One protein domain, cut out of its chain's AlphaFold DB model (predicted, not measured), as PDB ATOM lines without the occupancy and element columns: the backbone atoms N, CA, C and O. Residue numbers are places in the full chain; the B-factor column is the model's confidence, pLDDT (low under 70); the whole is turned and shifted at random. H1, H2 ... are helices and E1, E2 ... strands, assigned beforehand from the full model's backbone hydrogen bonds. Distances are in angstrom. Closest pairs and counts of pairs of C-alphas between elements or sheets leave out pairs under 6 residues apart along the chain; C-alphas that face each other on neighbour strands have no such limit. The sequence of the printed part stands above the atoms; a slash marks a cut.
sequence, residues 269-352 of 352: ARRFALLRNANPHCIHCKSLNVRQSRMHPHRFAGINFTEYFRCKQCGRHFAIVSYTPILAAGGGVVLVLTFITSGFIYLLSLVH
ATOM      1  N   ALA A 269      75.263  53.561  79.613       61.53
ATOM      2  CA  ALA A 269      75.132  53.116  80.993       61.53
ATOM      3  C   ALA A 269      75.783  54.155  81.922       61.53
ATOM      4  O   ALA A 269      76.932  54.560  81.710       61.53
ATOM      5  N   ARG A 270      75.024  54.626  82.916       65.31
ATOM      6  CA  ARG A 270      75.470  55.639  83.877       65.31
ATOM      7  C   ARG A 270      75.682  54.989  85.229       65.31
ATOM      8  O   ARG A 270      74.820  54.253  85.701       65.31
ATOM      9  N   ARG A 271      76.800  55.315  85.866       70.81
ATOM     10  CA  ARG A 271      77.022  55.029  87.283       70.81
ATOM     11  C   ARG A 271      77.180  56.337  88.037       70.81
ATOM     12  O   ARG A 271      77.899  57.232  87.596       70.81
ATOM     13  N   PHE A 272      76.531  56.413  89.186       70.12
ATOM     14  CA  PHE A 272      76.681  57.508  90.132       70.12
ATOM     15  C   PHE A 272      77.771  57.143  91.142       70.12
ATOM     16  O   PHE A 272      77.762  56.038  91.691       70.12
ATOM     17  N   ALA A 273      78.731  58.041  91.349       64.44
ATOM     18  CA  ALA A 273      79.777  57.886  92.351       64.44
ATOM     19  C   ALA A 273      79.898  59.172  93.176       64.44
ATOM     20  O   ALA A 273      79.992  60.275  92.635       64.44
ATOM     21  N   LEU A 274      79.888  59.022  94.502       61.44
ATOM     22  CA  LEU A 274      80.042  60.146  95.430       61.44
ATOM     23  C   LEU A 274      81.466  60.711  95.393       61.44
ATOM     24  O   LEU A 274      81.647  61.923  95.415       61.44
ATOM     25  N   LEU A 275      82.460  59.826  95.280       60.91
ATOM     26  CA  LEU A 275      83.883  60.149  95.237       60.91
ATOM     27  C   LEU A 275      84.483  59.719  93.896       60.91
ATOM     28  O   LEU A 275      84.132  58.666  93.355       60.91
ATOM     29  N   ARG A 276      85.389  60.538  93.351       62.94
ATOM     30  CA  ARG A 276      86.131  60.211  92.129       62.94
ATOM     31  C   ARG A 276      87.064  59.048  92.457       62.94
ATOM     32  O   ARG A 276      87.970  59.190  93.271       62.94
ATOM     33  N   ASN A 277      86.788  57.886  91.879       64.75
ATOM     34  CA  ASN A 277      87.555  56.683  92.170       64.75
ATOM     35  C   ASN A 277      88.872  56.712  91.381       64.75
ATOM     36  O   ASN A 277      88.846  56.987  90.183       64.75
ATOM     37  N   ALA A 278      89.999  56.420  92.034       61.59
ATOM     38  CA  ALA A 278      91.326  56.468  91.408       61.59
ATOM     39  C   ALA A 278      91.471  55.471  90.243       61.59
ATOM     40  O   ALA A 278      92.207  55.726  89.298       61.59
ATOM     41  N   ASN A 279      90.703  54.375  90.282       73.06
ATOM     42  CA  ASN A 279      90.703  53.322  89.270       73.06
ATOM     43  C   ASN A 279      89.295  53.132  88.669       73.06
ATOM     44  O   ASN A 279      88.502  52.326  89.179       73.06
ATOM     45  N   PRO A 280      88.930  53.871  87.602       78.00
ATOM     46  CA  PRO A 280      87.660  53.670  86.914       78.00
ATOM     47  C   PRO A 280      87.665  52.329  86.162       78.00
ATOM     48  O   PRO A 280      88.529  52.071  85.330       78.00
ATOM     49  N   HIS A 281      86.673  51.476  86.422       86.19
ATOM     50  CA  HIS A 281      86.465  50.224  85.688       86.19
ATOM     51  C   HIS A 281      85.224  50.295  84.804       86.19
ATOM     52  O   HIS A 281      84.276  51.038  85.067       86.19
ATOM     53  N   CYS A 282      85.215  49.487  83.749       84.38
ATOM     54  CA  CYS A 282      84.097  49.427  82.824       84.38
ATOM     55  C   CYS A 282      82.840  48.846  83.486       84.38
ATOM     56  O   CYS A 282      82.892  47.780  84.094       84.38
ATOM     57  N   ILE A 283      81.685  49.487  83.288       84.06
ATOM     58  CA  ILE A 283      80.384  48.976  83.765       84.06
ATOM     59  C   ILE A 283      80.010  47.652  83.077       84.06
ATOM     60  O   ILE A 283      79.355  46.807  83.676       84.06
ATOM     61  N   HIS A 284      80.444  47.451  81.831       81.31
ATOM     62  CA  HIS A 284      80.051  46.291  81.029       81.31
ATOM     63  C   HIS A 284      80.926  45.057  81.266       81.31
ATOM     64  O   HIS A 284      80.401  43.958  81.370       81.31
ATOM     65  N   CYS A 285      82.249  45.224  81.330       83.44
ATOM     66  CA  CYS A 285      83.197  44.103  81.420       83.44
ATOM     67  C   CYS A 285      84.087  44.137  82.669       83.44
ATOM     68  O   CYS A 285      84.963  43.292  82.808       83.44
ATOM     69  N   LYS A 286      83.897  45.112  83.571       84.56
ATOM     70  CA  LYS A 286      84.671  45.296  84.814       84.56
ATOM     71  C   LYS A 286      86.188  45.471  84.632       84.56
ATOM     72  O   LYS A 286      86.909  45.548  85.619       84.56
ATOM     73  N   SER A 287      86.679  45.608  83.402       84.19
ATOM     74  CA  SER A 287      88.092  45.857  83.121       84.19
ATOM     75  C   SER A 287      88.547  47.219  83.647       84.19
ATOM     76  O   SER A 287      87.812  48.201  83.514       84.19
ATOM     77  N   LEU A 288      89.793  47.304  84.114       84.25
ATOM     78  CA  LEU A 288      90.452  48.556  84.522       84.25
ATOM     79  C   LEU A 288      91.022  49.356  83.332       84.25
ATOM     80  O   LEU A 288      91.413  50.508  83.480       84.25
ATOM     81  N   ASN A 289      91.034  48.767  82.132       80.62
ATOM     82  CA  ASN A 289      91.553  49.381  80.908       80.62
ATOM     83  C   ASN A 289      90.553  50.383  80.300       80.62
ATOM     84  O   ASN A 289      89.886  50.097  79.298       80.62
ATOM     85  N   VAL A 290      90.427  51.553  80.927       85.19
ATOM     86  CA  VAL A 290      89.447  52.591  80.577       85.19
ATOM     87  C   VAL A 290      90.128  53.960  80.426       85.19
ATOM     88  O   VAL A 290      90.917  54.351  81.278       85.19
ATOM     89  N   ARG A 291      89.795  54.721  79.368       81.25
ATOM     90  CA  ARG A 291      90.292  56.096  79.124       81.25
ATOM     91  C   ARG A 291      89.142  57.111  79.119       81.25
ATOM     92  O   ARG A 291      88.051  56.792  78.643       81.25
ATOM     93  N   GLN A 292      89.384  58.330  79.614       77.94
ATOM     94  CA  GLN A 292      88.441  59.452  79.490       77.94
ATOM     95  C   GLN A 292      88.292  59.853  78.015       77.94
ATOM     96  O   GLN A 292      89.278  60.115  77.327       77.94
ATOM     97  N   SER A 293      87.058  59.897  77.520       72.00
ATOM     98  CA  SER A 293      86.733  60.393  76.182       72.00
ATOM     99  C   SER A 293      86.450  61.895  76.225       72.00
ATOM    100  O   SER A 293      85.727  62.351  77.106       72.00
ATOM    101  N   ARG A 294      86.943  62.657  75.240       62.19
ATOM    102  CA  ARG A 294      86.731  64.116  75.126       62.19
ATOM    103  C   ARG A 294      85.328  64.532  74.649       62.19
ATOM    104  O   ARG A 294      85.124  65.702  74.331       62.19
ATOM    105  N   MET A 295      84.349  63.624  74.626       57.81
ATOM    106  CA  MET A 295      82.945  64.004  74.452       57.81
ATOM    107  C   MET A 295      82.492  64.781  75.692       57.81
ATOM    108  O   MET A 295      82.257  64.191  76.743       57.81
ATOM    109  N   HIS A 296      82.402  66.107  75.565       53.03
ATOM    110  CA  HIS A 296      81.916  67.021  76.599       53.03
ATOM    111  C   HIS A 296      80.476  67.446  76.277       53.03
ATOM    112  O   HIS A 296      80.282  68.414  75.541       53.03
ATOM    113  N   PRO A 297      79.437  66.768  76.782       57.47
ATOM    114  CA  PRO A 297      78.084  67.292  76.675       57.47
ATOM    115  C   PRO A 297      77.810  68.338  77.766       57.47
ATOM    116  O   PRO A 297      78.373  68.273  78.855       57.47
ATOM    117  N   HIS A 298      76.955  69.309  77.418       50.19
ATOM    118  CA  HIS A 298      76.400  70.406  78.233       50.19
ATOM    119  C   HIS A 298      77.174  70.767  79.515       50.19
ATOM    120  O   HIS A 298      76.905  70.270  80.608       50.19
ATOM    121  N   ARG A 299      78.080  71.743  79.388       50.44
ATOM    122  CA  ARG A 299      78.646  72.464  80.532       50.44
ATOM    123  C   ARG A 299      77.523  73.205  81.260       50.44
ATOM    124  O   ARG A 299      76.954  74.144  80.714       50.44
ATOM    125  N   PHE A 300      77.249  72.836  82.503       50.38
ATOM    126  CA  PHE A 300      76.508  73.698  83.421       50.38
ATOM    127  C   PHE A 300      77.534  74.466  84.258       50.38
ATOM    128  O   PHE A 300      78.286  73.871  85.023       50.38
ATOM    129  N   ALA A 301      77.602  75.786  84.067       53.38
ATOM    130  CA  ALA A 301      78.447  76.694  84.852       53.38
ATOM    131  C   ALA A 301      79.961  76.362  84.874       53.38
ATOM    132  O   ALA A 301      80.634  76.599  85.869       53.38
ATOM    133  N   GLY A 302      80.513  75.814  83.783       55.72
ATOM    134  CA  GLY A 302      81.962  75.584  83.642       55.72
ATOM    135  C   GLY A 302      82.529  74.376  84.405       55.72
ATOM    136  O   GLY A 302      83.729  74.129  84.321       55.72
ATOM    137  N   ILE A 303      81.688  73.597  85.092       59.12
ATOM    138  CA  ILE A 303      82.087  72.412  85.863       59.12
ATOM    139  C   ILE A 303      81.617  71.142  85.133       59.12
ATOM    140  O   ILE A 303      80.469  71.051  84.698       59.12
ATOM    141  N   ASN A 304      82.501  70.149  84.994       63.03
ATOM    142  CA  ASN A 304      82.164  68.846  84.409       63.03
ATOM    143  C   ASN A 304      81.562  67.930  85.493       63.03
ATOM    144  O   ASN A 304      82.260  67.541  86.426       63.03
ATOM    145  N   PHE A 305      80.279  67.571  85.374       65.31
ATOM    146  CA  PHE A 305      79.612  66.627  86.295       65.31
ATOM    147  C   PHE A 305      79.641  65.184  85.795       65.31
ATOM    148  O   PHE A 305      79.515  64.236  86.572       65.31
ATOM    149  N   THR A 306      79.768  65.024  84.482       68.62
ATOM    150  CA  THR A 306      79.694  63.747  83.787       68.62
ATOM    151  C   THR A 306      80.990  63.530  83.025       68.62
ATOM    152  O   THR A 306      81.288  64.202  82.040       68.62
ATOM    153  N   GLU A 307      81.789  62.583  83.499       74.75
ATOM    154  CA  GLU A 307      82.978  62.140  82.786       74.75
ATOM    155  C   GLU A 307      82.592  60.964  81.896       74.75
ATOM    156  O   GLU A 307      82.047  59.958  82.359       74.75
ATOM    157  N   TYR A 308      82.848  61.101  80.599       78.69
ATOM    158  CA  TYR A 308      82.616  60.037  79.636       78.69
ATOM    159  C   TYR A 308      83.883  59.209  79.484       78.69
ATOM    160  O   TYR A 308      84.984  59.745  79.372       78.69
ATOM    161  N   PHE A 309      83.721  57.895  79.461       83.38
ATOM    162  CA  PHE A 309      84.801  56.930  79.388       83.38
ATOM    163  C   PHE A 309      84.566  55.933  78.257       83.38
ATOM    164  O   PHE A 309      83.431  55.549  77.963       83.38
ATOM    165  N   ARG A 310      85.663  55.473  77.653       83.50
ATOM    166  CA  ARG A 310      85.671  54.384  76.674       83.50
ATOM    167  C   ARG A 310      86.503  53.227  77.207       83.50
ATOM    168  O   ARG A 310      87.630  53.421  77.667       83.50
ATOM    169  N   CYS A 311      85.946  52.023  77.148       85.88
ATOM    170  CA  CYS A 311      86.654  50.811  77.538       85.88
ATOM    171  C   CYS A 311      87.453  50.227  76.364       85.88
ATOM    172  O   CYS A 311      86.901  50.058  75.278       85.88
ATOM    173  N   LYS A 312      88.721  49.858  76.592       81.75
ATOM    174  CA  LYS A 312      89.582  49.217  75.580       81.75
ATOM    175  C   LYS A 312      89.180  47.769  75.292       81.75
ATOM    176  O   LYS A 312      89.322  47.305  74.172       81.75
ATOM    177  N   GLN A 313      88.672  47.065  76.301       80.56
ATOM    178  CA  GLN A 313      88.421  45.624  76.226       80.56
ATOM    179  C   GLN A 313      87.061  45.285  75.594       80.56
ATOM    180  O   GLN A 313      86.925  44.244  74.967       80.56
ATOM    181  N   CYS A 314      86.059  46.163  75.727       80.69
ATOM    182  CA  CYS A 314      84.730  45.960  75.134       80.69
ATOM    183  C   CYS A 314      84.298  47.044  74.134       80.69
ATOM    184  O   CYS A 314      83.197  46.954  73.597       80.69
ATOM    185  N   GLY A 315      85.096  48.099  73.927       77.88
ATOM    186  CA  GLY A 315      84.816  49.185  72.976       77.88
ATOM    187  C   GLY A 315      83.632  50.099  73.328       77.88
ATOM    188  O   GLY A 315      83.419  51.110  72.660       77.88
ATOM    189  N   ARG A 316      82.856  49.789  74.375       79.62
ATOM    190  CA  ARG A 316      81.636  50.529  74.740       79.62
ATOM    191  C   ARG A 316      81.942  51.826  75.493       79.62
ATOM    192  O   ARG A 316      82.872  51.892  76.305       79.62
ATOM    193  N   HIS A 317      81.103  52.835  75.251       78.69
ATOM    194  CA  HIS A 317      81.097  54.106  75.973       78.69
ATOM    195  C   HIS A 317      80.211  54.020  77.219       78.69
ATOM    196  O   HIS A 317      79.106  53.478  77.171       78.69
ATOM    197  N   PHE A 318      80.672  54.594  78.324       81.50
ATOM    198  CA  PHE A 318      79.889  54.735  79.548       81.50
ATOM    199  C   PHE A 318      80.217  56.059  80.241       81.50
ATOM    200  O   PHE A 318      81.257  56.656  79.974       81.50
ATOM    201  N   ALA A 319      79.327  56.538  81.109       78.81
ATOM    202  CA  ALA A 319      79.523  57.797  81.825       78.81
ATOM    203  C   ALA A 319      79.547  57.566  83.338       78.81
ATOM    204  O   ALA A 319      78.710  56.836  83.880       78.81
ATOM    205  N   ILE A 320      80.491  58.215  84.017       76.44
ATOM    206  CA  ILE A 320      80.538  58.279  85.476       76.44
ATOM    207  C   ILE A 320      80.131  59.689  85.883       76.44
ATOM    208  O   ILE A 320      80.736  60.675  85.462       76.44
ATOM    209  N   VAL A 321      79.084  59.777  86.697       75.00
ATOM    210  CA  VAL A 321      78.639  61.040  87.287       75.00
ATOM    211  C   VAL A 321      79.350  61.198  88.625       75.00
ATOM    212  O   VAL A 321      79.138  60.377  89.522       75.00
ATOM    213  N   SER A 322      80.206  62.215  88.750       72.19
ATOM    214  CA  SER A 322      80.924  62.520  89.991       72.19
ATOM    215  C   SER A 322      80.280  63.703  90.704       72.19
ATOM    216  O   SER A 322      80.202  64.796  90.143       72.19
ATOM    217  N   TYR A 323      79.877  63.508  91.960       72.12
ATOM    218  CA  TYR A 323      79.352  64.589  92.806       72.12
ATOM    219  C   TYR A 323      80.450  65.359  93.557       72.12
ATOM    220  O   TYR A 323      80.169  66.384  94.174       72.12
ATOM    221  N   THR A 324      81.711  64.925  93.465       73.75
ATOM    222  CA  THR A 324      82.857  65.590  94.105       73.75
ATOM    223  C   THR A 324      83.012  67.072  93.773       73.75
ATOM    224  O   THR A 324      83.184  67.833  94.722       73.75
ATOM    225  N   PRO A 325      82.929  67.549  92.512       70.50
ATOM    226  CA  PRO A 325      83.068  68.978  92.250       70.50
ATOM    227  C   PRO A 325      81.890  69.788  92.810       70.50
ATOM    228  O   PRO A 325      82.083  70.936  93.189       70.50
ATOM    229  N   ILE A 326      80.692  69.194  92.920       72.50
ATOM    230  CA  ILE A 326      79.519  69.840  93.533       72.50
ATOM    231  C   ILE A 326      79.750  70.014  95.032       72.50
ATOM    232  O   ILE A 326      79.575  71.108  95.559       72.50
ATOM    233  N   LEU A 327      80.166  68.943  95.709       76.00
ATOM    234  CA  LEU A 327      80.431  68.974  97.145       76.00
ATOM    235  C   LEU A 327      81.635  69.862  97.481       76.00
ATOM    236  O   LEU A 327      81.587  70.585  98.469       76.00
ATOM    237  N   ALA A 328      82.677  69.870  96.647       77.62
ATOM    238  CA  ALA A 328      83.840  70.736  96.829       77.62
ATOM    239  C   ALA A 328      83.498  72.218  96.616       77.62
ATOM    240  O   ALA A 328      83.868  73.051  97.438       77.62
ATOM    241  N   ALA A 329      82.757  72.557  95.554       78.25
ATOM    242  CA  ALA A 329      82.333  73.934  95.305       78.25
ATOM    243  C   ALA A 329      81.342  74.419  96.374       78.25
ATOM    244  O   ALA A 329      81.523  75.496  96.936       78.25
ATOM    245  N   GLY A 330      80.332  73.608  96.703       80.81
ATOM    246  CA  GLY A 330      79.361  73.923  97.751       80.81
ATOM    247  C   GLY A 330      80.012  74.050  99.129       80.81
ATOM    248  O   GLY A 330      79.782  75.034  99.826       80.81
ATOM    249  N   GLY A 331      80.881  73.106  99.497       85.06
ATOM    250  CA  GLY A 331      81.627  73.134 100.756       85.06
ATOM    251  C   GLY A 331      82.597  74.312 100.852       85.06
ATOM    252  O   GLY A 331      82.673  74.949 101.897       85.06
ATOM    253  N   GLY A 332      83.285  74.658  99.757       84.94
ATOM    254  CA  GLY A 332      84.166  75.826  99.694       84.94
ATOM    255  C   GLY A 332      83.411  77.141  99.891       84.94
ATOM    256  O   GLY A 332      83.851  77.985 100.665       84.94
ATOM    257  N   VAL A 333      82.242  77.292  99.262       86.31
ATOM    258  CA  VAL A 333      81.382  78.472  99.456       86.31
ATOM    259  C   VAL A 333      80.925  78.582 100.908       86.31
ATOM    260  O   VAL A 333      81.019  79.664 101.483       86.31
ATOM    261  N   VAL A 334      80.478  77.478 101.517       89.50
ATOM    262  CA  VAL A 334      80.066  77.465 102.929       89.50
ATOM    263  C   VAL A 334      81.239  77.829 103.838       89.50
ATOM    264  O   VAL A 334      81.078  78.705 104.680       89.50
ATOM    265  N   LEU A 335      82.422  77.241 103.635       89.81
ATOM    266  CA  LEU A 335      83.608  77.550 104.439       89.81
ATOM    267  C   LEU A 335      84.008  79.022 104.336       89.81
ATOM    268  O   LEU A 335      84.231  79.673 105.355       89.81
ATOM    269  N   VAL A 336      84.054  79.568 103.121       91.38
ATOM    270  CA  VAL A 336      84.373  80.984 102.899       91.38
ATOM    271  C   VAL A 336      83.357  81.880 103.601       91.38
ATOM    272  O   VAL A 336      83.755  82.791 104.323       91.38
ATOM    273  N   LEU A 337      82.058  81.592 103.471       92.12
ATOM    274  CA  LEU A 337      81.014  82.321 104.191       92.12
ATOM    275  C   LEU A 337      81.201  82.226 105.707       92.12
ATOM    276  O   LEU A 337      81.124  83.250 106.375       92.12
ATOM    277  N   THR A 338      81.509  81.043 106.246       91.19
ATOM    278  CA  THR A 338      81.741  80.872 107.687       91.19
ATOM    279  C   THR A 338      82.987  81.603 108.180       91.19
ATOM    280  O   THR A 338      82.963  82.154 109.275       91.19
ATOM    281  N   PHE A 339      84.063  81.671 107.392       92.00
ATOM    282  CA  PHE A 339      85.265  82.428 107.753       92.00
ATOM    283  C   PHE A 339      85.032  83.937 107.683       92.00
ATOM    284  O   PHE A 339      85.504  84.670 108.547       92.00
ATOM    285  N   ILE A 340      84.266  84.407 106.697       93.56
ATOM    286  CA  ILE A 340      83.903  85.823 106.586       93.56
ATOM    287  C   ILE A 340      83.005  86.235 107.755       93.56
ATOM    288  O   ILE A 340      83.256  87.265 108.376       93.56
ATOM    289  N   THR A 341      81.986  85.439 108.093       91.81
ATOM    290  CA  THR A 341      81.078  85.762 109.203       91.81
ATOM    291  C   THR A 341      81.773  85.660 110.555       91.81
ATOM    292  O   THR A 341      81.643  86.576 111.362       91.81
ATOM    293  N   SER A 342      82.558  84.608 110.800       87.94
ATOM    294  CA  SER A 342      83.329  84.476 112.046       87.94
ATOM    295  C   SER A 342      84.401  85.561 112.183       87.94
ATOM    296  O   SER A 342      84.530  86.148 113.254       87.94
ATOM    297  N   GLY A 343      85.108  85.902 111.102       92.38
ATOM    298  CA  GLY A 343      86.064  87.012 111.084       92.38
ATOM    299  C   GLY A 343      85.402  88.367 111.343       92.38
ATOM    300  O   GLY A 343      85.952  89.193 112.068       92.38
ATOM    301  N   PHE A 344      84.197  88.583 110.812       89.62
ATOM    302  CA  PHE A 344      83.409  89.785 111.080       89.62
ATOM    303  C   PHE A 344      82.970  89.871 112.549       89.62
ATOM    304  O   PHE A 344      83.137  90.916 113.172       89.62
ATOM    305  N   ILE A 345      82.485  88.767 113.128       89.06
ATOM    306  CA  ILE A 345      82.118  88.692 114.553       89.06
ATOM    307  C   ILE A 345      83.343  88.943 115.445       89.06
ATOM    308  O   ILE A 345      83.258  89.713 116.397       89.06
ATOM    309  N   TYR A 346      84.494  88.354 115.114       86.75
ATOM    310  CA  TYR A 346      85.742  88.564 115.850       86.75
ATOM    311  C   TYR A 346      86.210  90.027 115.794       86.75
ATOM    312  O   TYR A 346      86.552  90.608 116.821       86.75
ATOM    313  N   LEU A 347      86.157  90.664 114.621       85.00
ATOM    314  CA  LEU A 347      86.479  92.087 114.483       85.00
ATOM    315  C   LEU A 347      85.525  92.982 115.282       85.00
ATOM    316  O   LEU A 347      85.984  93.935 115.903       85.00
ATOM    317  N   LEU A 348      84.225  92.673 115.309       82.94
ATOM    318  CA  LEU A 348      83.260  93.396 116.143       82.94
ATOM    319  C   LEU A 348      83.540  93.217 117.641       82.94
ATOM    320  O   LEU A 348      83.380  94.168 118.399       82.94
ATOM    321  N   SER A 349      84.012  92.039 118.059       82.56
ATOM    322  CA  SER A 349      84.390  91.775 119.455       82.56
ATOM    323  C   SER A 349      85.672  92.478 119.916       82.56
ATOM    324  O   SER A 349      85.915  92.537 121.111       82.56
ATOM    325  N   LEU A 350      86.490  92.995 118.991       83.50
ATOM    326  CA  LEU A 350      87.700  93.773 119.299       83.50
ATOM    327  C   LEU A 350      87.446  95.289 119.361       83.50
ATOM    328  O   LEU A 350      88.335  96.040 119.754       83.50
ATOM    329  N   VAL A 351      86.281  95.744 118.887       78.75
ATOM    330  CA  VAL A 351      85.900  97.167 118.807       78.75
ATOM    331  C   VAL A 351      85.003  97.588 119.984       78.75
ATOM    332  O   VAL A 351      84.881  98.782 120.253       78.75
ATOM    333  N   HIS A 352      84.420  96.622 120.695       52.91
ATOM    334  CA  HIS A 352      83.831  96.789 122.026       52.91
ATOM    335  C   HIS A 352      84.842  96.397 123.098       52.91
ATOM    336  O   HIS A 352      84.784  97.018 124.184       52.91
TER     337      HIS A 352
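What this domain is: This is residues 269 to 352 of the 352 residues of an uncharacterized protein of Zoogloea sp (UniProt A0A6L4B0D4). A small head, made of a strongly twisted four-stranded sheet and two long loops, bears one long helix, H1, as an arm; residues 330 to 352 of the arm's side stick out free of the head. The arm makes most of the length of this rod, which spans 69 by 23 by 15 A. The 84 printed residues hold four named strands and then one named helix, in the order E1 E2 E3 E4 H1. The sheet is mixed, in the order E1 E4 E3 E2, and the class is mixed, helices and strands. The whole is extended, with a radius of gyration of the C-alphas of 19.8 A.

How they stand to each other: In the sheet, E4, residues 317 to 322, and E3, residues 306 to 311, are antiparallel inner strands and a hairpin, with N 309 and O 318 2.8 A apart, within hydrogen-bond range. Edge strand E2, residues 290 to 292, forms a hairpin with E3, N 310 and O 291 being 2.9 A apart; E2, E3 and E4 are a meander, each strand the antiparallel neighbour of the one before. Edge strand E1, residues 270 to 273, is parallel to E4 at 29 degrees, with N 321 and O 271 2.9 A apart. H1, residues 324 to 349, is not on the sheet and is only just apart from E1, at 8.5 A; every O i to N i+4 pair in it is within hydrogen-bond range.

Where its parts are: E1 begins at C-alpha 270 (75.470, 55.639, 83.877). E3 is 16.0 A long and E4 16.4 A; E1 measures 9.8 A and E2 7.0 A. H1 runs 36.5 A, from C-alpha 324 (82.857, 65.590, 94.105) to C-alpha 349 (84.390, 91.775, 119.455).

The domain as a whole: The two C-alphas farthest apart, of Cys 314 and His 352, are 69.2 A apart. The printed part has no cut. The links E1 to E2 and E2 to E3 are long. Confidence is under 70 at residues 269 to 270, 273 to 278, 294 to 306 and 352.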